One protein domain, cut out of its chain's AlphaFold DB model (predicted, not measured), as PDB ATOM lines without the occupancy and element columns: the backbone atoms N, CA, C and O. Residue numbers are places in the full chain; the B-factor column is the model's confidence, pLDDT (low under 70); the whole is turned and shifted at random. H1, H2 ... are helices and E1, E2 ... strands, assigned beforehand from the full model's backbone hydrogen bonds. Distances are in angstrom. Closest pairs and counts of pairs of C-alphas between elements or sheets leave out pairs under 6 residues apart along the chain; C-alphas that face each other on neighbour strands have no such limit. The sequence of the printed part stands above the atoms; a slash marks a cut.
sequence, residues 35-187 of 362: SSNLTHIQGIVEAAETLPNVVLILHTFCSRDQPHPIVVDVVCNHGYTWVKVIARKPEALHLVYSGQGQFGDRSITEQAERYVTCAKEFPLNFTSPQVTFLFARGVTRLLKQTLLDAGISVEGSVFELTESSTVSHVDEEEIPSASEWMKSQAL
ATOM      1  N   SER A  35      36.807  44.706 -30.174       67.19
ATOM      2  CA  SER A  35      36.622  43.898 -28.973       67.19
ATOM      3  C   SER A  35      35.185  43.386 -28.890       67.19
ATOM      4  O   SER A  35      34.228  44.148 -29.043       67.19
ATOM      5  N   SER A  36      35.019  42.098 -28.578       64.44
ATOM      6  CA  SER A  36      33.704  41.520 -28.272       64.44
ATOM      7  C   SER A  36      33.009  42.243 -27.116       64.44
ATOM      8  O   SER A  36      31.783  42.293 -27.108       64.44
ATOM      9  N   ASN A  37      33.756  42.868 -26.197       78.81
ATOM     10  CA  ASN A  37      33.187  43.655 -25.101       78.81
ATOM     11  C   ASN A  37      32.535  44.952 -25.592       78.81
ATOM     12  O   ASN A  37      31.452  45.292 -25.127       78.81
ATOM     13  N   LEU A  38      33.160  45.665 -26.538       81.56
ATOM     14  CA  LEU A  38      32.589  46.901 -27.084       81.56
ATOM     15  C   LEU A  38      31.353  46.601 -27.929       81.56
ATOM     16  O   LEU A  38      30.326  47.238 -27.733       81.56
ATOM     17  N   THR A  39      31.406  45.570 -28.780       80.38
ATOM     18  CA  THR A  39      30.219  45.110 -29.520       80.38
ATOM     19  C   THR A  39      29.111  44.633 -28.577       80.38
ATOM     20  O   THR A  39      27.937  44.854 -28.851       80.38
ATOM     21  N   HIS A  40      29.460  43.997 -27.455       85.31
ATOM     22  CA  HIS A  40      28.476  43.589 -26.458       85.31
ATOM     23  C   HIS A  40      27.807  44.795 -25.796       85.31
ATOM     24  O   HIS A  40      26.586  44.864 -25.801       85.31
ATOM     25  N   ILE A  41      28.579  45.766 -25.293       88.31
ATOM     26  CA  ILE A  41      28.035  46.985 -24.671       88.31
ATOM     27  C   ILE A  41      27.193  47.777 -25.674       88.31
ATOM     28  O   ILE A  41      26.094  48.197 -25.329       88.31
ATOM     29  N   GLN A  42      27.670  47.933 -26.910       86.00
ATOM     30  CA  GLN A  42      26.910  48.577 -27.978       86.00
ATOM     31  C   GLN A  42      25.565  47.874 -28.197       86.00
ATOM     32  O   GLN A  42      24.530  48.529 -28.150       86.00
ATOM     33  N   GLY A  43      25.561  46.544 -28.326       86.62
ATOM     34  CA  GLY A  43      24.321  45.786 -28.485       86.62
ATOM     35  C   GLY A  43      23.377  45.890 -27.280       86.62
ATOM     36  O   GLY A  43      22.165  45.838 -27.455       86.62
ATOM     37  N   ILE A  44      23.897  46.076 -26.060       90.06
ATOM     38  CA  ILE A  44      23.067  46.336 -24.870       90.06
ATOM     39  C   ILE A  44      22.417  47.716 -24.948       90.06
ATOM     40  O   ILE A  44      21.234  47.833 -24.644       90.06
ATOM     41  N   VAL A  45      23.168  48.746 -25.346       89.81
ATOM     42  CA  VAL A  45      22.642  50.111 -25.493       89.81
ATOM     43  C   VAL A  45      21.579  50.153 -26.588       89.81
ATOM     44  O   VAL A  45      20.470  50.607 -26.329       89.81
ATOM     45  N   GLU A  46      21.868  49.587 -27.759       87.75
ATOM     46  CA  GLU A  46      20.915  49.499 -28.872       87.75
ATOM     47  C   GLU A  46      19.643  48.741 -28.462       87.75
ATOM     48  O   GLU A  46      18.530  49.187 -28.741       87.75
ATOM     49  N   ALA A  47      19.779  47.625 -27.738       86.75
ATOM     50  CA  ALA A  47      18.635  46.903 -27.193       86.75
ATOM     51  C   ALA A  47      17.852  47.760 -26.184       86.75
ATOM     52  O   ALA A  47      16.631  47.821 -26.247       86.75
ATOM     53  N   ALA A  48      18.519  48.452 -25.263       88.12
ATOM     54  CA  ALA A  48      17.846  49.266 -24.254       88.12
ATOM     55  C   ALA A  48      17.096  50.474 -24.847       88.12
ATOM     56  O   ALA A  48      16.048  50.848 -24.326       88.12
ATOM     57  N   GLU A  49      17.607  51.071 -25.926       87.19
ATOM     58  CA  GLU A  49      16.961  52.197 -26.613       87.19
ATOM     59  C   GLU A  49      15.774  51.767 -27.479       87.19
ATOM     60  O   GLU A  49      14.820  52.524 -27.654       87.19
ATOM     61  N   THR A  50      15.830  50.555 -28.030       83.62
ATOM     62  CA  THR A  50      14.797  50.057 -28.943       83.62
ATOM     63  C   THR A  50      13.672  49.339 -28.208       83.62
ATOM     64  O   THR A  50      12.506  49.527 -28.554       83.62
ATOM     65  N   LEU A  51      13.992  48.544 -27.183       84.69
ATOM     66  CA  LEU A  51      13.030  47.677 -26.506       84.69
ATOM     67  C   LEU A  51      11.988  48.465 -25.692       84.69
ATOM     68  O   LEU A  51      12.318  49.419 -24.987       84.69
ATOM     69  N   PRO A  52      10.713  48.040 -25.699       81.00
ATOM     70  CA  PRO A  52       9.661  48.732 -24.966       81.00
ATOM     71  C   PRO A  52       9.733  48.452 -23.462       81.00
ATOM     72  O   PRO A  52       9.947  47.315 -23.033       81.00
ATOM     73  N   ASN A  53       9.428  49.472 -22.654       82.81
ATOM     74  CA  ASN A  53       9.254  49.356 -21.200       82.81
ATOM     75  C   ASN A  53      10.422  48.618 -20.523       82.81
ATOM     76  O   ASN A  53      10.210  47.646 -19.791       82.81
ATOM     77  N   VAL A  54      11.652  49.045 -20.822       88.94
ATOM     78  CA  VAL A  54      12.863  48.556 -20.152       88.94
ATOM     79  C   VAL A  54      12.781  48.882 -18.664       88.94
ATOM     80  O   VAL A  54      12.546  50.025 -18.278       88.94
ATOM     81  N   VAL A  55      12.954  47.858 -17.830       91.00
ATOM     82  CA  VAL A  55      12.846  47.952 -16.366       91.00
ATOM     83  C   VAL A  55      14.216  47.829 -15.707       91.00
ATOM     84  O   VAL A  55      14.495  48.537 -14.743       91.00
ATOM     85  N   LEU A  56      15.073  46.931 -16.205       94.44
ATOM     86  CA  LEU A  56      16.402  46.673 -15.644       94.44
ATOM     87  C   LEU A  56      17.428  46.472 -16.763       94.44
ATOM     88  O   LEU A  56      17.102  45.942 -17.825       94.44
ATOM     89  N   ILE A  57      18.677  46.846 -16.491       95.38
ATOM     90  CA  ILE A  57      19.831  46.641 -17.373       95.38
ATOM     91  C   ILE A  57      20.941  45.982 -16.547       95.38
ATOM     92  O   ILE A  57      21.158  46.372 -15.399       95.38
ATOM     93  N   LEU A  58      21.627  44.989 -17.121       94.94
ATOM     94  CA  LEU A  58      22.724  44.229 -16.501       94.94
ATOM     95  C   LEU A  58      22.365  43.670 -15.110       94.94
ATOM     96  O   LEU A  58      23.166  43.691 -14.172       94.94
ATOM     97  N   HIS A  59      21.138  43.169 -14.966       95.50
ATOM     98  CA  HIS A  59      20.628  42.677 -13.693       95.50
ATOM     99  C   HIS A  59      21.060  41.235 -13.427       95.50
ATOM    100  O   HIS A  59      21.017  40.376 -14.308       95.50
ATOM    101  N   THR A  60      21.432  40.953 -12.180       94.44
ATOM    102  CA  THR A  60      21.893  39.628 -11.752       94.44
ATOM    103  C   THR A  60      20.777  38.859 -11.047       94.44
ATOM    104  O   THR A  60      20.214  39.335 -10.066       94.44
ATOM    105  N   PHE A  61      20.477  37.653 -11.529       92.69
ATOM    106  CA  PHE A  61      19.512  36.726 -10.942       92.69
ATOM    107  C   PHE A  61      20.227  35.511 -10.346       92.69
ATOM    108  O   PHE A  61      21.071  34.887 -10.997       92.69
ATOM    109  N   CYS A  62      19.871  35.165  -9.110       89.94
ATOM    110  CA  CYS A  62      20.427  34.029  -8.375       89.94
ATOM    111  C   CYS A  62      19.373  32.920  -8.272       89.94
ATOM    112  O   CYS A  62      18.490  32.990  -7.420       89.94
ATOM    113  N   SER A  63      19.458  31.923  -9.153       87.50
ATOM    114  CA  SER A  63      18.606  30.724  -9.115       87.50
ATOM    115  C   SER A  63      19.051  29.801  -7.975       87.50
ATOM    116  O   SER A  63      20.245  29.698  -7.696       87.50
ATOM    117  N   ARG A  64      18.098  29.153  -7.293       82.00
ATOM    118  CA  ARG A  64      18.398  28.221  -6.191       82.00
ATOM    119  C   ARG A  64      19.069  26.950  -6.691       82.00
ATOM    120  O   ARG A  64      19.929  26.409  -6.003       82.00
ATOM    121  N   ASP A  65      18.697  26.525  -7.892       79.12
ATOM    122  CA  ASP A  65      19.167  25.283  -8.497       79.12
ATOM    123  C   ASP A  65      20.471  25.469  -9.290       79.12
ATOM    124  O   ASP A  65      21.049  24.498  -9.781       79.12
ATOM    125  N   GLN A  66      20.971  26.707  -9.417       81.00
ATOM    126  CA  GLN A  66      22.190  27.008 -10.164       81.00
ATOM    127  C   GLN A  66      23.310  27.567  -9.279       81.00
ATOM    128  O   GLN A  66      23.122  28.565  -8.588       81.00
ATOM    129  N   PRO A  67      24.534  27.013  -9.373       79.69
ATOM    130  CA  PRO A  67      25.656  27.447  -8.540       79.69
ATOM    131  C   PRO A  67      26.182  28.841  -8.903       79.69
ATOM    132  O   PRO A  67      26.832  29.487  -8.087       79.69
ATOM    133  N   HIS A  68      25.932  29.303 -10.131       84.56
ATOM    134  CA  HIS A  68      26.431  30.581 -10.624       84.56
ATOM    135  C   HIS A  68      25.270  31.490 -11.024       84.56
ATOM    136  O   HIS A  68      24.372  31.035 -11.742       84.56
ATOM    137  N   PRO A  69      25.320  32.779 -10.649       90.50
ATOM    138  CA  PRO A  69      24.283  33.725 -11.015       90.50
ATOM    139  C   PRO A  69      24.245  33.957 -12.530       90.50
ATOM    140  O   PRO A  69      25.238  33.771 -13.243       90.50
ATOM    141  N   ILE A  70      23.081  34.383 -13.014       93.19
ATOM    142  CA  ILE A  70      22.858  34.763 -14.408       93.19
ATOM    143  C   ILE A  70      22.740  36.277 -14.498       93.19
ATOM    144  O   ILE A  70      21.947  36.882 -13.784       93.19
ATOM    145  N   VAL A  71      23.496  36.886 -15.410       94.88
ATOM    146  CA  VAL A  71      23.395  38.319 -15.708       94.88
ATOM    147  C   VAL A  71      22.545  38.505 -16.959       94.88
ATOM    148  O   VAL A  71      22.975  38.170 -18.067       94.88
ATOM    149  N   VAL A  72      21.331  39.010 -16.780       96.75
ATOM    150  CA  VAL A  72      20.425  39.390 -17.867       96.75
ATOM    151  C   VAL A  72      20.773  40.806 -18.296       96.75
ATOM    152  O   VAL A  72      20.835  41.708 -17.461       96.75
ATOM    153  N   ASP A  73      21.015  41.008 -19.588       96.69
ATOM    154  CA  ASP A  73      21.550  42.283 -20.055       96.69
ATOM    155  C   ASP A  73      20.468  43.356 -20.131       96.69
ATOM    156  O   ASP A  73      20.715  44.488 -19.728       96.69
ATOM    157  N   VAL A  74      19.265  42.998 -20.591       94.69
ATOM    158  CA  VAL A  74      18.103  43.893 -20.593       94.69
ATOM    159  C   VAL A  74      16.863  43.120 -20.152       94.69
ATOM    160  O   VAL A  74      16.581  42.035 -20.653       94.69
ATOM    161  N   VAL A  75      16.109  43.681 -19.211       93.38
ATOM    162  CA  VAL A  75      14.777  43.208 -18.821       93.38
ATOM    163  C   VAL A  75      13.770  44.230 -19.328       93.38
ATOM    164  O   VAL A  75      13.784  45.381 -18.890       93.38
ATOM    165  N   CYS A  76      12.906  43.822 -20.249       88.44
ATOM    166  CA  CYS A  76      11.951  44.702 -20.920       88.44
ATOM    167  C   CYS A  76      10.536  44.118 -20.892       88.44
ATOM    168  O   CYS A  76      10.267  43.136 -20.192       88.44
ATOM    169  N   ASN A  77       9.606  44.770 -21.598       82.75
ATOM    170  CA  ASN A  77       8.197  44.389 -21.628       82.75
ATOM    171  C   ASN A  77       7.616  44.254 -20.207       82.75
ATOM    172  O   ASN A  77       7.050  43.226 -19.847       82.75
ATOM    173  N   HIS A  78       7.830  45.268 -19.361       80.69
ATOM    174  CA  HIS A  78       7.393  45.278 -17.955       80.69
ATOM    175  C   HIS A  78       7.963  44.141 -17.084       80.69
ATOM    176  O   HIS A  78       7.443  43.888 -15.999       80.69
ATOM    177  N   GLY A  79       9.018  43.455 -17.533       85.31
ATOM    178  CA  GLY A  79       9.629  42.331 -16.823       85.31
ATOM    179  C   GLY A  79       9.326  40.953 -17.409       85.31
ATOM    180  O   GLY A  79       9.912  39.976 -16.947       85.31
ATOM    181  N   TYR A  80       8.464  40.856 -18.427       86.94
ATOM    182  CA  TYR A  80       8.107  39.582 -19.061       86.94
ATOM    183  C   TYR A  80       9.102  39.099 -20.118       86.94
ATOM    184  O   TYR A  80       8.980  37.959 -20.557       86.94
ATOM    185  N   THR A  81      10.083  39.912 -20.516       90.94
ATOM    186  CA  THR A  81      11.100  39.507 -21.497       90.94
ATOM    187  C   THR A  81      12.497  39.754 -20.937       90.94
ATOM    188  O   THR A  81      12.822  40.856 -20.490       90.94
ATOM    189  N   TRP A  82      13.332  38.715 -20.956       95.19
ATOM    190  CA  TRP A  82      14.748  38.764 -20.593       95.19
ATOM    191  C   TRP A  82      15.590  38.673 -21.855       95.19
ATOM    192  O   TRP A  82      15.482  37.699 -22.594       95.19
ATOM    193  N   VAL A  83      16.456  39.652 -22.088       95.50
ATOM    194  CA  VAL A  83      17.301  39.716 -23.279       95.50
ATOM    195  C   VAL A  83      18.762  39.506 -22.901       95.50
ATOM    196  O   VAL A  83      19.292  40.146 -21.986       95.50
ATOM    197  N   LYS A  84      19.420  38.596 -23.625       96.50
ATOM    198  CA  LYS A  84      20.859  38.341 -23.553       96.50
ATOM    199  C   LYS A  84      21.503  38.673 -24.893       96.50
ATOM    200  O   LYS A  84      21.216  38.030 -25.897       96.50
ATOM    201  N   VAL A  85      22.389  39.661 -24.906       93.69
ATOM    202  CA  VAL A  85      23.134  40.078 -26.093       93.69
ATOM    203  C   VAL A  85      24.326  39.146 -26.304       93.69
ATOM    204  O   VAL A  85      25.163  38.955 -25.421       93.69
ATOM    205  N   ILE A  86      24.438  38.582 -27.503       92.88
ATOM    206  CA  ILE A  86      25.526  37.704 -27.922       92.88
ATOM    207  C   ILE A  86      26.360  38.418 -28.989       92.88
ATOM    208  O   ILE A  86      25.938  38.583 -30.130       92.88
ATOM    209  N   ALA A  87      27.578  38.821 -28.619       89.12
ATOM    210  CA  ALA A  87      28.517  39.518 -29.509       89.12
ATOM    211  C   ALA A  87      29.552  38.592 -30.183       89.12
ATOM    212  O   ALA A  87      30.436  39.056 -30.908       89.12
ATOM    213  N   ARG A  88      29.490  37.279 -29.915       86.38
ATOM    214  CA  ARG A  88      30.398  36.285 -30.512       86.38
ATOM    215  C   ARG A  88      30.078  36.106 -31.998       86.38
ATOM    216  O   ARG A  88      28.923  36.203 -32.395       86.38
ATOM    217  N   LYS A  89      31.110  35.848 -32.807       87.19
ATOM    218  CA  LYS A  89      30.947  35.605 -34.247       87.19
ATOM    219  C   LYS A  89      30.173  34.293 -34.502       87.19
ATOM    220  O   LYS A  89      30.412  33.334 -33.757       87.19
ATOM    221  N   PRO A  90      29.303  34.223 -35.528       87.56
ATOM    222  CA  PRO A  90      28.509  33.029 -35.836       87.56
ATOM    223  C   PRO A  90      29.351  31.767 -36.046       87.56
ATOM    224  O   PRO A  90      28.983  30.698 -35.569       87.56
ATOM    225  N   GLU A  91      30.500  31.890 -36.712       86.12
ATOM    226  CA  GLU A  91      31.390  30.771 -37.039       86.12
ATOM    227  C   GLU A  91      32.021  30.198 -35.772       86.12
ATOM    228  O   GLU A  91      32.008  28.992 -35.552       86.12
ATOM    229  N   ALA A  92      32.501  31.075 -34.885       85.81
ATOM    230  CA  ALA A  92      33.070  30.670 -33.603       85.81
ATOM    231  C   ALA A  92      32.026  29.974 -32.717       85.81
ATOM    232  O   ALA A  92      32.317  28.960 -32.087       85.81
ATOM    233  N   LEU A  93      30.793  30.489 -32.694       88.19
ATOM    234  CA  LEU A  93      29.683  29.849 -31.988       88.19
ATOM    235  C   LEU A  93      29.366  28.462 -32.559       88.19
ATOM    236  O   LEU A  93      29.129  27.527 -31.796       88.19
ATOM    237  N   HIS A  94      29.370  28.327 -33.885       89.19
ATOM    238  CA  HIS A  94      29.051  27.069 -34.545       89.19
ATOM    239  C   HIS A  94      30.151  26.010 -34.386       89.19
ATOM    240  O   HIS A  94      29.840  24.830 -34.238       89.19
ATOM    241  N   LEU A  95      31.424  26.412 -34.360       87.50
ATOM    242  CA  LEU A  95      32.546  25.510 -34.077       87.50
ATOM    243  C   LEU A  95      32.413  24.879 -32.688       87.50
ATOM    244  O   LEU A  95      32.510  23.660 -32.552       87.50
ATOM    245  N   VAL A  96      32.115  25.694 -31.669       86.69
ATOM    246  CA  VAL A  96      31.866  25.201 -30.304       86.69
ATOM    247  C   VAL A  96      30.652  24.275 -30.278       86.69
ATOM    248  O   VAL A  96      30.719  23.194 -29.698       86.69
ATOM    249  N   TYR A  97      29.565  24.659 -30.953       86.75
ATOM    250  CA  TYR A  97      28.363  23.833 -31.087       86.75
ATOM    251  C   TYR A  97      28.639  22.472 -31.754       86.75
ATOM    252  O   TYR A  97      28.103  21.458 -31.322       86.75
ATOM    253  N   SER A  98      29.524  22.429 -32.752       86.31
ATOM    254  CA  SER A  98      29.895  21.208 -33.487       86.31
ATOM    255  C   SER A  98      30.891  20.313 -32.734       86.31
ATOM    256  O   SER A  98      31.432  19.371 -33.311       86.31
ATOM    257  N   GLY A  99      31.185  20.614 -31.464       82.81
ATOM    258  CA  GLY A  99      32.151  19.869 -30.653       82.81
ATOM    259  C   GLY A  99      33.617  20.150 -31.001       82.81
ATOM    260  O   GLY A  99      34.501  19.449 -30.519       82.81
ATOM    261  N   GLN A 100      33.888  21.176 -31.812       80.38
ATOM    262  CA  GLN A 100      35.237  21.606 -32.207       80.38
ATOM    263  C   GLN A 100      35.744  22.798 -31.374       80.38
ATOM    264  O   GLN A 100      36.668  23.503 -31.779       80.38
ATOM    265  N   GLY A 101      35.120  23.053 -30.220       75.00
ATOM    266  CA  GLY A 101      35.530  24.098 -29.285       75.00
ATOM    267  C   GLY A 101      36.847  23.784 -28.571       75.00
ATOM    268  O   GLY A 101      37.289  22.637 -28.488       75.00
ATOM    269  N   GLN A 102      37.472  24.820 -28.024       74.81
ATOM    270  CA  GLN A 102      38.651  24.710 -27.173       74.81
ATOM    271  C   GLN A 102      38.253  24.485 -25.710       74.81
ATOM    272  O   GLN A 102      37.138  24.785 -25.276       74.81
ATOM    273  N   PHE A 103      39.189  23.968 -24.912       60.38
ATOM    274  CA  PHE A 103      38.984  23.810 -23.474       60.38
ATOM    275  C   PHE A 103      38.662  25.166 -22.820       60.38
ATOM    276  O   PHE A 103      39.455  26.102 -22.902       60.38
ATOM    277  N   GLY A 104      37.506  25.256 -22.154       65.62
ATOM    278  CA  GLY A 104      37.007  26.487 -21.528       65.62
ATOM    279  C   GLY A 104      35.976  27.262 -22.357       65.62
ATOM    280  O   GLY A 104      35.380  28.209 -21.833       65.62
ATOM    281  N   ASP A 105      35.713  26.854 -23.604       74.62
ATOM    282  CA  ASP A 105      34.639  27.440 -24.402       74.62
ATOM    283  C   ASP A 105      33.272  27.146 -23.785       74.62
ATOM    284  O   ASP A 105      32.912  26.008 -23.488       74.62
ATOM    285  N   ARG A 106      32.484  28.206 -23.585       77.94
ATOM    286  CA  ARG A 106      31.136  28.092 -23.026       77.94
ATOM    287  C   ARG A 106      30.136  27.779 -24.125       77.94
ATOM    288  O   ARG A 106      29.940  28.601 -25.035       77.94
ATOM    289  N   SER A 107      29.461  26.643 -23.983       88.44
ATOM    290  CA  SER A 107      28.356  26.263 -24.850       88.44
ATOM    291  C   SER A 107      27.209  27.271 -24.744       88.44
ATOM    292  O   SER A 107      26.755  27.638 -23.658       88.44
ATOM    293  N   ILE A 108      26.750  27.754 -25.898       91.12
ATOM    294  CA  ILE A 108      25.600  28.661 -25.979       91.12
ATOM    295  C   ILE A 108      24.282  27.930 -25.691       91.12
ATOM    296  O   ILE A 108      23.358  28.555 -25.178       91.12
ATOM    297  N   THR A 109      24.202  26.623 -25.964       91.12
ATOM    298  CA  THR A 109      23.013  25.808 -25.673       91.12
ATOM    299  C   THR A 109      22.887  25.546 -24.173       91.12
ATOM    300  O   THR A 109      21.831  25.790 -23.604       91.12
ATOM    301  N   GLU A 110      23.986  25.215 -23.490       90.62
ATOM    302  CA  GLU A 110      23.997  25.116 -22.020       90.62
ATOM    303  C   GLU A 110      23.664  26.468 -21.371       90.62
ATOM    304  O   GLU A 110      22.945  26.548 -20.375       90.62
ATOM    305  N   GLN A 111      24.167  27.568 -21.944       92.56
ATOM    306  CA  GLN A 111      23.802  28.906 -21.489       92.56
ATOM    307  C   GLN A 111      22.295  29.155 -21.658       92.56
ATOM    308  O   GLN A 111      21.670  29.670 -20.735       92.56
ATOM    309  N   ALA A 112      21.705  28.785 -22.794       94.12
ATOM    310  CA  ALA A 112      20.269  28.896 -23.038       94.12
ATOM    311  C   ALA A 112      19.438  28.124 -22.006       94.12
ATOM    312  O   ALA A 112      18.575  28.713 -21.352       94.12
ATOM    313  N   GLU A 113      19.755  26.849 -21.780       92.88
ATOM    314  CA  GLU A 113      19.080  26.004 -20.787       92.88
ATOM    315  C   GLU A 113      19.136  26.614 -19.384       92.88
ATOM    316  O   GLU A 113      18.134  26.643 -18.659       92.88
ATOM    317  N   ARG A 114      20.291  27.180 -19.012       92.62
ATOM    318  CA  ARG A 114      20.452  27.892 -17.743       92.62
ATOM    319  C   ARG A 114      19.548  29.114 -17.648       92.62
ATOM    320  O   ARG A 114      18.929  29.309 -16.603       92.62
ATOM    321  N   TYR A 115      19.439  29.928 -18.698       95.06
ATOM    322  CA  TYR A 115      18.532  31.077 -18.676       95.06
ATOM    323  C   TYR A 115      17.073  30.643 -18.557       95.06
ATOM    324  O   TYR A 115      16.363  31.198 -17.724       95.06
ATOM    325  N   VAL A 116      16.634  29.644 -19.328       92.81
ATOM    326  CA  VAL A 116      15.247  29.148 -19.281       92.81
ATOM    327  C   VAL A 116      14.920  28.574 -17.906       92.81
ATOM    328  O   VAL A 116      13.866  28.865 -17.342       92.81
ATOM    329  N   THR A 117      15.832  27.789 -17.335       92.38
ATOM    330  CA  THR A 117      15.671  27.219 -15.990       92.38
ATOM    331  C   THR A 117      15.605  28.314 -14.931       92.38
ATOM    332  O   THR A 117      14.718  28.297 -14.086       92.38
ATOM    333  N   CYS A 118      16.483  29.317 -15.015       93.56
ATOM    334  CA  CYS A 118      16.468  30.447 -14.091       93.56
ATOM    335  C   CYS A 118      15.176  31.263 -14.229       93.56
ATOM    336  O   CYS A 118      14.514  31.514 -13.232       93.56
ATOM    337  N   ALA A 119      14.747  31.609 -15.447       92.62
ATOM    338  CA  ALA A 119      13.525  32.381 -15.682       92.62
ATOM    339  C   ALA A 119      12.271  31.703 -15.092       92.62
ATOM    340  O   ALA A 119      11.370  32.384 -14.599       92.62
ATOM    341  N   LYS A 120      12.228  30.362 -15.061       91.00
ATOM    342  CA  LYS A 120      11.150  29.600 -14.409       91.00
ATOM    343  C   LYS A 120      11.055  29.839 -12.898       91.00
ATOM    344  O   LYS A 120       9.953  29.785 -12.358       91.00
ATOM    345  N   GLU A 121      12.162  30.150 -12.225       90.06
ATOM    346  CA  GLU A 121      12.183  30.475 -10.791       90.06
ATOM    347  C   GLU A 121      11.763  31.918 -10.476       90.06
ATOM    348  O   GLU A 121      11.449  32.223  -9.324       90.06
ATOM    349  N   PHE A 122      11.715  32.796 -11.484       87.81
ATOM    350  CA  PHE A 122      11.354  34.208 -11.336       87.81
ATOM    351  C   PHE A 122      10.072  34.564 -12.109       87.81
ATOM    352  O   PHE A 122      10.099  35.459 -12.957       87.81
ATOM    353  N   PRO A 123       8.930  33.895 -11.846       85.56
ATOM    354  CA  PRO A 123       7.685  34.231 -12.516       85.56
ATOM    355  C   PRO A 123       7.203  35.623 -12.097       85.56
ATOM    356  O   PRO A 123       7.079  35.933 -10.910       85.56
ATOM    357  N   LEU A 124       6.854  36.443 -13.084       81.94
ATOM    358  CA  LEU A 124       6.128  37.687 -12.883       81.94
ATOM    359  C   LEU A 124       4.644  37.401 -13.093       81.94
ATOM    360  O   LEU A 124       4.243  36.962 -14.166       81.94
ATOM    361  N   ASN A 125       3.818  37.620 -12.069       83.56
ATOM    362  CA  ASN A 125       2.372  37.382 -12.150       83.56
ATOM    363  C   ASN A 125       2.017  35.998 -12.729       83.56
ATOM    364  O   ASN A 125       1.221  35.878 -13.658       83.56
ATOM    365  N   PHE A 126       2.667  34.961 -12.187       84.19
ATOM    366  CA  PHE A 126       2.541  33.552 -12.594       84.19
ATOM    367  C   PHE A 126       3.056  33.206 -13.993       84.19
ATOM    368  O   PHE A 126       2.986  32.049 -14.394       84.19
ATOM    369  N   THR A 127       3.623  34.169 -14.716       82.31
ATOM    370  CA  THR A 127       4.254  33.923 -16.008       82.31
ATOM    371  C   THR A 127       5.769  34.001 -15.879       82.31
ATOM    372  O   THR A 127       6.313  35.024 -15.465       82.31
ATOM    373  N   SER A 128       6.469  32.942 -16.276       88.19
ATOM    374  CA  SER A 128       7.924  32.981 -16.438       88.19
ATOM    375  C   SER A 128       8.323  33.905 -17.597       88.19
ATOM    376  O   SER A 128       7.710  33.822 -18.663       88.19
ATOM    377  N   PRO A 129       9.339  34.766 -17.428       90.88
ATOM    378  CA  PRO A 129       9.804  35.630 -18.502       90.88
ATOM    379  C   PRO A 129      10.241  34.839 -19.742       90.88
ATOM    380  O   PRO A 129      10.941  33.831 -19.631       90.88
ATOM    381  N   GLN A 130       9.872  35.325 -20.928       90.94
ATOM    382  CA  GLN A 130      10.393  34.827 -22.196       90.94
ATOM    383  C   GLN A 130      11.870  35.209 -22.297       90.94
ATOM    384  O   GLN A 130      12.228  36.388 -22.224       90.94
ATOM    385  N   VAL A 131      12.742  34.226 -22.500       94.88
ATOM    386  CA  VAL A 131      14.166  34.486 -22.720       94.88
ATOM    387  C   VAL A 131      14.417  34.683 -24.210       94.88
ATOM    388  O   VAL A 131      14.010  33.862 -25.031       94.88
ATOM    389  N   THR A 132      15.109  35.769 -24.550       94.31
ATOM    390  CA  THR A 132      15.491  36.132 -25.915       94.31
ATOM    391  C   THR A 132      17.004  36.306 -26.018       94.31
ATOM    392  O   THR A 132      17.604  37.046 -25.236       94.31
ATOM    393  N   PHE A 133      17.644  35.638 -26.977       95.56
ATOM    394  CA  PHE A 133      19.057  35.844 -27.300       95.56
ATOM    395  C   PHE A 133      19.169  36.740 -28.534       95.56
ATOM    396  O   PHE A 133      18.700  36.376 -29.609       95.56
ATOM    397  N   LEU A 134      19.804  37.901 -28.366       93.06
ATOM    398  CA  LEU A 134      20.026  38.893 -29.416       93.06
ATOM    399  C   LEU A 134      21.459  38.780 -29.945       93.06
ATOM    400  O   LEU A 134      22.413  39.194 -29.287       93.06
ATOM    401  N   PHE A 135      21.626  38.215 -31.133       92.06
ATOM    402  CA  PHE A 135      22.916  38.005 -31.778       92.06
ATOM    403  C   PHE A 135      23.338  39.236 -32.586       92.06
ATOM    404  O   PHE A 135      22.981  39.380 -33.753       92.06
ATOM    405  N   ALA A 136      24.175  40.089 -31.990       86.38
ATOM    406  CA  ALA A 136      24.644  41.343 -32.596       86.38
ATOM    407  C   ALA A 136      25.456  41.142 -33.891       86.38
ATOM    408  O   ALA A 136      25.584  42.053 -34.700       86.38
ATOM    409  N   ARG A 137      26.029  39.947 -34.084       85.12
ATOM    410  CA  ARG A 137      26.764  39.556 -35.301       85.12
ATOM    411  C   ARG A 137      26.082  38.414 -36.058       85.12
ATOM    412  O   ARG A 137      26.700  37.824 -36.934       85.12
ATOM    413  N   GLY A 138      24.840  38.099 -35.688       87.88
ATOM    414  CA  GLY A 138      24.027  37.009 -36.213       87.88
ATOM    415  C   GLY A 138      24.387  35.603 -35.717       87.88
ATOM    416  O   GLY A 138      25.197  35.408 -34.808       87.88
ATOM    417  N   VAL A 139      23.705  34.614 -36.288       90.88
ATOM    418  CA  VAL A 139      23.642  33.228 -35.816       90.88
ATOM    419  C   VAL A 139      23.497  32.276 -37.002       90.88
ATOM    420  O   VAL A 139      22.895  32.614 -38.015       90.88
ATOM    421  N   THR A 140      24.035  31.063 -36.901       92.56
ATOM    422  CA  THR A 140      23.840  30.055 -37.955       92.56
ATOM    423  C   THR A 140      22.444  29.436 -37.875       92.56
ATOM    424  O   THR A 140      21.902  29.291 -36.779       92.56
ATOM    425  N   ARG A 141      21.854  29.030 -39.009       90.00
ATOM    426  CA  ARG A 141      20.490  28.466 -39.056       90.00
ATOM    427  C   ARG A 141      20.309  27.275 -38.113       90.00
ATOM    428  O   ARG A 141      19.350  27.251 -37.350       90.00
ATOM    429  N   LEU A 142      21.248  26.328 -38.130       89.88
ATOM    430  CA  LEU A 142      21.208  25.160 -37.243       89.88
ATOM    431  C   LEU A 142      21.217  25.575 -35.770       89.88
ATOM    432  O   LEU A 142      20.399  25.101 -34.994       89.88
ATOM    433  N   LEU A 143      22.093  26.512 -35.400       91.50
ATOM    434  CA  LEU A 143      22.183  26.975 -34.022       91.50
ATOM    435  C   LEU A 143      20.932  27.750 -33.590       91.50
ATOM    436  O   LEU A 143      20.473  27.583 -32.464       91.50
ATOM    437  N   LYS A 144      20.361  28.565 -34.487       92.81
ATOM    438  CA  LYS A 144      19.079  29.239 -34.257       92.81
ATOM    439  C   LYS A 144      17.977  28.220 -33.974       92.81
ATOM    440  O   LYS A 144      17.265  28.393 -32.992       92.81
ATOM    441  N   GLN A 145      17.870  27.164 -34.781       92.12
ATOM    442  CA  GLN A 145      16.861  26.125 -34.576       92.12
ATOM    443  C   GLN A 145      17.047  25.414 -33.233       92.12
ATOM    444  O   GLN A 145      16.104  25.341 -32.457       92.12
ATOM    445  N   THR A 146      18.270  24.998 -32.900       93.31
ATOM    446  CA  THR A 146      18.549  24.345 -31.613       93.31
ATOM    447  C   THR A 146      18.188  25.232 -30.417       93.31
ATOM    448  O   THR A 146      17.689  24.751 -29.405       93.31
ATOM    449  N   LEU A 147      18.426  26.542 -30.514       94.38
ATOM    450  CA  LEU A 147      18.056  27.495 -29.466       94.38
ATOM    451  C   LEU A 147      16.537  27.692 -29.357       94.38
ATOM    452  O   LEU A 147      16.022  27.766 -28.242       94.38
ATOM    453  N   LEU A 148      15.825  27.728 -30.487       92.44
ATOM    454  CA  LEU A 148      14.358  27.757 -30.510       92.44
ATOM    455  C   LEU A 148      13.773  26.500 -29.855       92.44
ATOM    456  O   LEU A 148      12.891  26.611 -29.004       92.44
ATOM    457  N   ASP A 149      14.320  25.325 -30.176       91.25
ATOM    458  CA  ASP A 149      13.912  24.044 -29.587       91.25
ATOM    459  C   ASP A 149      14.186  23.997 -28.071       91.25
ATOM    460  O   ASP A 149      13.437  23.381 -27.313       91.25
ATOM    461  N   ALA A 150      15.215  24.714 -27.601       90.62
ATOM    462  CA  ALA A 150      15.511  24.903 -26.180       90.62
ATOM    463  C   ALA A 150      14.594  25.933 -25.478       90.62
ATOM    464  O   ALA A 150      14.737  26.166 -24.275       90.62
ATOM    465  N   GLY A 151      13.651  26.555 -26.195       90.19
ATOM    466  CA  GLY A 151      12.700  27.534 -25.658       90.19
ATOM    467  C   GLY A 151      13.210  28.979 -25.620       90.19
ATOM    468  O   GLY A 151      12.632  29.812 -24.919       90.19
ATOM    469  N   ILE A 152      14.283  29.294 -26.351       93.62
ATOM    470  CA  ILE A 152      14.817  30.655 -26.493       93.62
ATOM    471  C   ILE A 152      14.230  31.320 -27.736       93.62
ATOM    472  O   ILE A 152      14.295  30.760 -28.823       93.62
ATOM    473  N   SER A 153      13.754  32.559 -27.613       91.88
ATOM    474  CA  SER A 153      13.519  33.405 -28.789       91.88
ATOM    475  C   SER A 153      14.863  33.893 -29.329       91.88
ATOM    476  O   SER A 153      15.694  34.380 -28.563       91.88
ATOM    477  N   VAL A 154      15.113  33.771 -30.629       91.19
ATOM    478  CA  VAL A 154      16.420  34.099 -31.220       91.19
ATOM    479  C   VAL A 154      16.284  35.229 -32.225       91.19
ATOM    480  O   VAL A 154      15.635  35.059 -33.255       91.19
ATOM    481  N   GLU A 155      16.989  36.324 -31.959       88.38
ATOM    482  CA  GLU A 155      17.019  37.517 -32.802       88.38
ATOM    483  C   GLU A 155      18.422  37.761 -33.365       88.38
ATOM    484  O   GLU A 155      19.419  37.577 -32.667       88.38
ATOM    485  N   GLY A 156      18.506  38.194 -34.622       85.31
ATOM    486  CA  GLY A 156      19.759  38.475 -35.332       85.31
ATOM    487  C   GLY A 156      19.823  37.831 -36.719       85.31
ATOM    488  O   GLY A 156      19.060  36.913 -37.029       85.31
ATOM    489  N   SER A 157      20.744  38.316 -37.556       84.44
ATOM    490  CA  SER A 157      20.928  37.840 -38.935       84.44
ATOM    491  C   SER A 157      21.233  36.342 -38.978       84.44
ATOM    492  O   SER A 157      22.061  35.856 -38.205       84.44
ATOM    493  N   VAL A 158      20.570  35.605 -39.870       87.19
ATOM    494  CA  VAL A 158      20.741  34.152 -39.999       87.19
ATOM    495  C   VAL A 158      21.720  33.837 -41.121       87.19
ATOM    496  O   VAL A 158      21.601  34.364 -42.220       87.19
ATOM    497  N   PHE A 159      22.662  32.941 -40.845       85.31
ATOM    498  CA  PHE A 159      23.688  32.512 -41.788       85.31
ATOM    499  C   PHE A 159      23.619  31.003 -42.056       85.31
ATOM    500  O   PHE A 159      23.338  30.215 -41.146       85.31
ATOM    501  N   GLU A 160      23.929  30.582 -43.281       81.75
ATOM    502  CA  GLU A 160      24.212  29.181 -43.610       81.75
ATOM    503  C   GLU A 160      25.720  28.942 -43.697       81.75
ATOM    504  O   GLU A 160      26.497  29.812 -44.095       81.75
ATOM    505  N   LEU A 161      26.140  27.743 -43.302       70.50
ATOM    506  CA  LEU A 161      27.519  27.302 -43.462       70.50
ATOM    507  C   LEU A 161      27.614  26.444 -44.717       70.50
ATOM    508  O   LEU A 161      26.889  25.458 -44.838       70.50
ATOM    509  N   THR A 162      28.528  26.795 -45.622       59.03
ATOM    510  CA  THR A 162      28.922  25.900 -46.719       59.03
ATOM    511  C   THR A 162      30.044  24.971 -46.266       59.03
ATOM    512  O   THR A 162      30.781  25.285 -45.330       59.03
ATOM    513  N   GLU A 163      30.196  23.835 -46.951       51.69
ATOM    514  CA  GLU A 163      31.153  22.750 -46.654       51.69
ATOM    515  C   GLU A 163      32.634  23.196 -46.540       51.69
ATOM    516  O   GLU A 163      33.476  22.431 -46.081       51.69
ATOM    517  N   SER A 164      32.961  24.445 -46.894       52.28
ATOM    518  CA  SER A 164      34.296  25.054 -46.792       52.28
ATOM    519  C   SER A 164      34.548  25.851 -45.491       52.28
ATOM    520  O   SER A 164      35.537  26.582 -45.406       52.28
ATOM    521  N   SER A 165      33.679  25.775 -44.475       52.12
ATOM    522  CA  SER A 165      33.771  26.601 -43.247       52.12
ATOM    523  C   SER A 165      33.716  28.119 -43.498       52.12
ATOM    524  O   SER A 165      34.019  28.916 -42.610       52.12
ATOM    525  N   THR A 166      33.317  28.535 -44.702       52.03
ATOM    526  CA  THR A 166      33.098  29.930 -45.089       52.03
ATOM    527  C   THR A 166      31.602  30.207 -45.135       52.03
ATOM    528  O   THR A 166      30.839  29.469 -45.761       52.03
ATOM    529  N   VAL A 167      31.173  31.266 -44.453       52.47
ATOM    530  CA  VAL A 167      29.780  31.715 -44.463       52.47
ATOM    531  C   VAL A 167      29.446  32.220 -45.860       52.47
ATOM    532  O   VAL A 167      29.996  33.224 -46.307       52.47
ATOM    533  N   SER A 168      28.573  31.512 -46.571       47.03
ATOM    534  CA  SER A 168      27.962  32.043 -47.784       47.03
ATOM    535  C   SER A 168      26.765  32.883 -47.368       47.03
ATOM    536  O   SER A 168      25.912  32.413 -46.613       47.03
ATOM    537  N   HIS A 169      26.701  34.120 -47.859       46.41
ATOM    538  CA  HIS A 169      25.484  34.919 -47.799       46.41
ATOM    539  C   HIS A 169      24.370  34.143 -48.507       46.41
ATOM    540  O   HIS A 169      24.378  34.020 -49.727       46.41
ATOM    541  N   VAL A 170      23.469  33.559 -47.724       43.31
ATOM    542  CA  VAL A 170      22.180  33.079 -48.215       43.31
ATOM    543  C   VAL A 170      21.309  34.300 -48.450       43.31
ATOM    544  O   VAL A 170      21.350  35.231 -47.643       43.31
ATOM    545  N   ASP A 171      20.599  34.279 -49.573       37.59
ATOM    546  CA  ASP A 171      19.795  35.368 -50.121       37.59
ATOM    547  C   ASP A 171      19.019  36.158 -49.055       37.59
ATOM    548  O   ASP A 171      18.463  35.590 -48.111       37.59
ATOM    549  N   GLU A 172      19.017  37.482 -49.233       39.53
ATOM    550  CA  GLU A 172      18.342  38.486 -48.408       39.53
ATOM    551  C   GLU A 172      16.831  38.205 -48.302       39.53
ATOM    552  O   GLU A 172      16.015  38.792 -49.008       39.53
ATOM    553  N   GLU A 173      16.425  37.328 -47.386       40.97
ATOM    554  CA  GLU A 173      15.113  37.465 -46.762       40.97
ATOM    555  C   GLU A 173      15.174  38.721 -45.884       40.97
ATOM    556  O   GLU A 173      15.977  38.794 -44.948       40.97
ATOM    557  N   GLU A 174      14.378  39.735 -46.244       39.69
ATOM    558  CA  GLU A 174      14.271  41.013 -45.534       39.69
ATOM    559  C   GLU A 174      14.225  40.781 -44.019       39.69
ATOM    560  O   GLU A 174      13.309  40.160 -43.476       39.69
ATOM    561  N   ILE A 175      15.264  41.272 -43.342       44.75
ATOM    562  CA  ILE A 175      15.410  41.209 -41.892       44.75
ATOM    563  C   ILE A 175      14.213  41.948 -41.291       44.75
ATOM    564  O   ILE A 175      14.088  43.150 -41.546       44.75
ATOM    565  N   PRO A 176      13.384  41.305 -40.446       44.50
ATOM    566  CA  PRO A 176      12.422  42.038 -39.651       44.50
ATOM    567  C   PRO A 176      13.216  43.044 -38.831       44.50
ATOM    568  O   PRO A 176      14.059  42.662 -38.012       44.50
ATOM    569  N   SER A 177      13.009  44.333 -39.086       47.06
ATOM    570  CA  SER A 177      13.719  45.370 -38.345       47.06
ATOM    571  C   SER A 177      13.490  45.141 -36.851       47.06
ATOM    572  O   SER A 177      12.469  44.563 -36.457       47.06
ATOM    573  N   ALA A 178      14.385  45.639 -35.992       48.28
ATOM    574  CA  ALA A 178      14.170  45.562 -34.549       48.28
ATOM    575  C   ALA A 178      12.742  46.025 -34.158       48.28
ATOM    576  O   ALA A 178      12.149  45.528 -33.214       48.28
ATOM    577  N   SER A 179      12.136  46.917 -34.952       52.78
ATOM    578  CA  SER A 179      10.761  47.392 -34.786       52.78
ATOM    579  C   SER A 179       9.637  46.392 -35.103       52.78
ATOM    580  O   SER A 179       8.546  46.521 -34.546       52.78
ATOM    581  N   GLU A 180       9.855  45.394 -35.957       57.16
ATOM    582  CA  GLU A 180       8.815  44.456 -36.406       57.16
ATOM    583  C   GLU A 180       8.642  43.272 -35.461       57.16
ATOM    584  O   GLU A 180       7.514  42.973 -35.062       57.16
ATOM    585  N   TRP A 181       9.738  42.667 -34.999       58.81
ATOM    586  CA  TRP A 181       9.649  41.642 -33.956       58.81
ATOM    587  C   TRP A 181       9.113  42.242 -32.642       58.81
ATOM    588  O   TRP A 181       8.302  41.609 -31.962       58.81
ATOM    589  N   MET A 182       9.426  43.510 -32.338       56.97
ATOM    590  CA  MET A 182       8.859  44.228 -31.187       56.97
ATOM    591  C   MET A 182       7.331  44.359 -31.240       56.97
ATOM    592  O   MET A 182       6.668  44.205 -30.211       56.97
ATOM    593  N   LYS A 183       6.746  44.583 -32.427       54.12
ATOM    594  CA  LYS A 183       5.280  44.596 -32.601       54.12
ATOM    595  C   LYS A 183       4.664  43.221 -32.333       54.12
ATOM    596  O   LYS A 183       3.565  43.157 -31.786       54.12
ATOM    597  N   SER A 184       5.366  42.139 -32.671       53.84
ATOM    598  CA  SER A 184       4.887  40.773 -32.421       53.84
ATOM    599  C   SER A 184       4.945  40.363 -30.941       53.84
ATOM    600  O   SER A 184       4.001  39.736 -30.460       53.84
ATOM    601  N   GLN A 185       5.965  40.786 -30.175       51.59
ATOM    602  CA  GLN A 185       6.045  40.482 -28.735       51.59
ATOM    603  C   GLN A 185       5.065  41.296 -27.878       51.59
ATOM    604  O   GLN A 185       4.572  40.792 -26.868       51.59
ATOM    605  N   ALA A 186       4.726  42.526 -28.276       50.19
ATOM    606  CA  ALA A 186       3.764  43.357 -27.546       50.19
ATOM    607  C   ALA A 186       2.327  42.788 -27.544       50.19
ATOM    608  O   ALA A 186       1.501  43.216 -26.736       50.19
ATOM    609  N   LEU A 187       2.012  41.840 -28.437       46.53
ATOM    610  CA  LEU A 187       0.651  41.328 -28.620       46.53
ATOM    611  C   LEU A 187       0.306  40.137 -27.714       46.53
ATOM    612  O   LEU A 187      -0.865  39.929 -27.391       46.53
TER     613      LEU A 187
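Overview. This is residues 35 to 187 of the 362 residues of an uncharacterized protein of Capitella teleta (UniProt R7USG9). A strongly twisted five-stranded sheet forms the middle of three layers, with H1 covering one face and H3 and H4 the other. H2 lies off the sheet, by the near ends of H3 and H4, and a long stretch without a named element, residues 162 to 177, leads from E6 to H5 at the end of the printed part. The printed part has 153 residues, with five named helices and six named strands in the order H1 E1 E2 E3 H2 H3 E4 H4 E5 E6 H5. The sheet is mixed, in the order E1 E2 E3 E4 E5, and the class is mixed, helices and strands. The whole is compact, with a radius of gyration of the C-alphas of 15.5 A, and spans 48 by 36 by 30 A.

Along the chain. H1, residues 36 to 50, is 20.8 A long and begins at C-alpha 36 (33.704, 41.520, -28.272). E1 is residues 56 to 61, E2 70 to 76, 16.1 A, and E3 81 to 86, 15.9 A. H2 is residues 90 to 97 and H3 108 to 121, 20.3 A. E4 is residues 130 to 135, 16.1 A, H4 141 to 149, E5 153 to 155 and E6 158 to 161. H5, residues 178 to 185, ends at C-alpha 185 (6.045, 40.482, -28.735).

Arrangement. E1, E2 and E3 form a meander, each strand the antiparallel neighbour of the one before; N 58 and O 73 are 2.8 A apart, N 83 and O 74 2.8 A. E3, H2 H3, E4 and E4, H4, E5 are strand-helix-strand units, two parallel neighbour strands with helices between, both right-handed crossovers; N 84 and O 132 are 2.9 A apart, N 133 and O 153 2.8 A. H1 runs along the strands at a height over the sheet of 7.3 A; its closest C-alphas to E3 are Gly 43 and Val 85, 6.3 A. On the opposite face, H3 has a height of 8.5 A and H4 8.9 A. They only just touch, with 3 pairs of C-alphas within 8 A, the closest Thr 109 and Leu 147, 6.5 A. H2 is not on the sheet. E6 pairs with no named strand. H5 is close to but not clearly touching H1, the closest C-alphas being Thr 50 and Ala 178, 7.2 A. Every O i to N i+4 pair is within hydrogen-bond range in H1, H2 and H4, against 9 of 10 in H3 and 3 of 4 in H5.

Size, cuts and confidence. The two C-alphas farthest apart, those of Asn 125 and Ser 164, are 48.7 A apart. The printed part has no cut. The link E6 to H5 is long. pLDDT is under 70 at residues 35 to 36, 103 to 104 and 162 to 187.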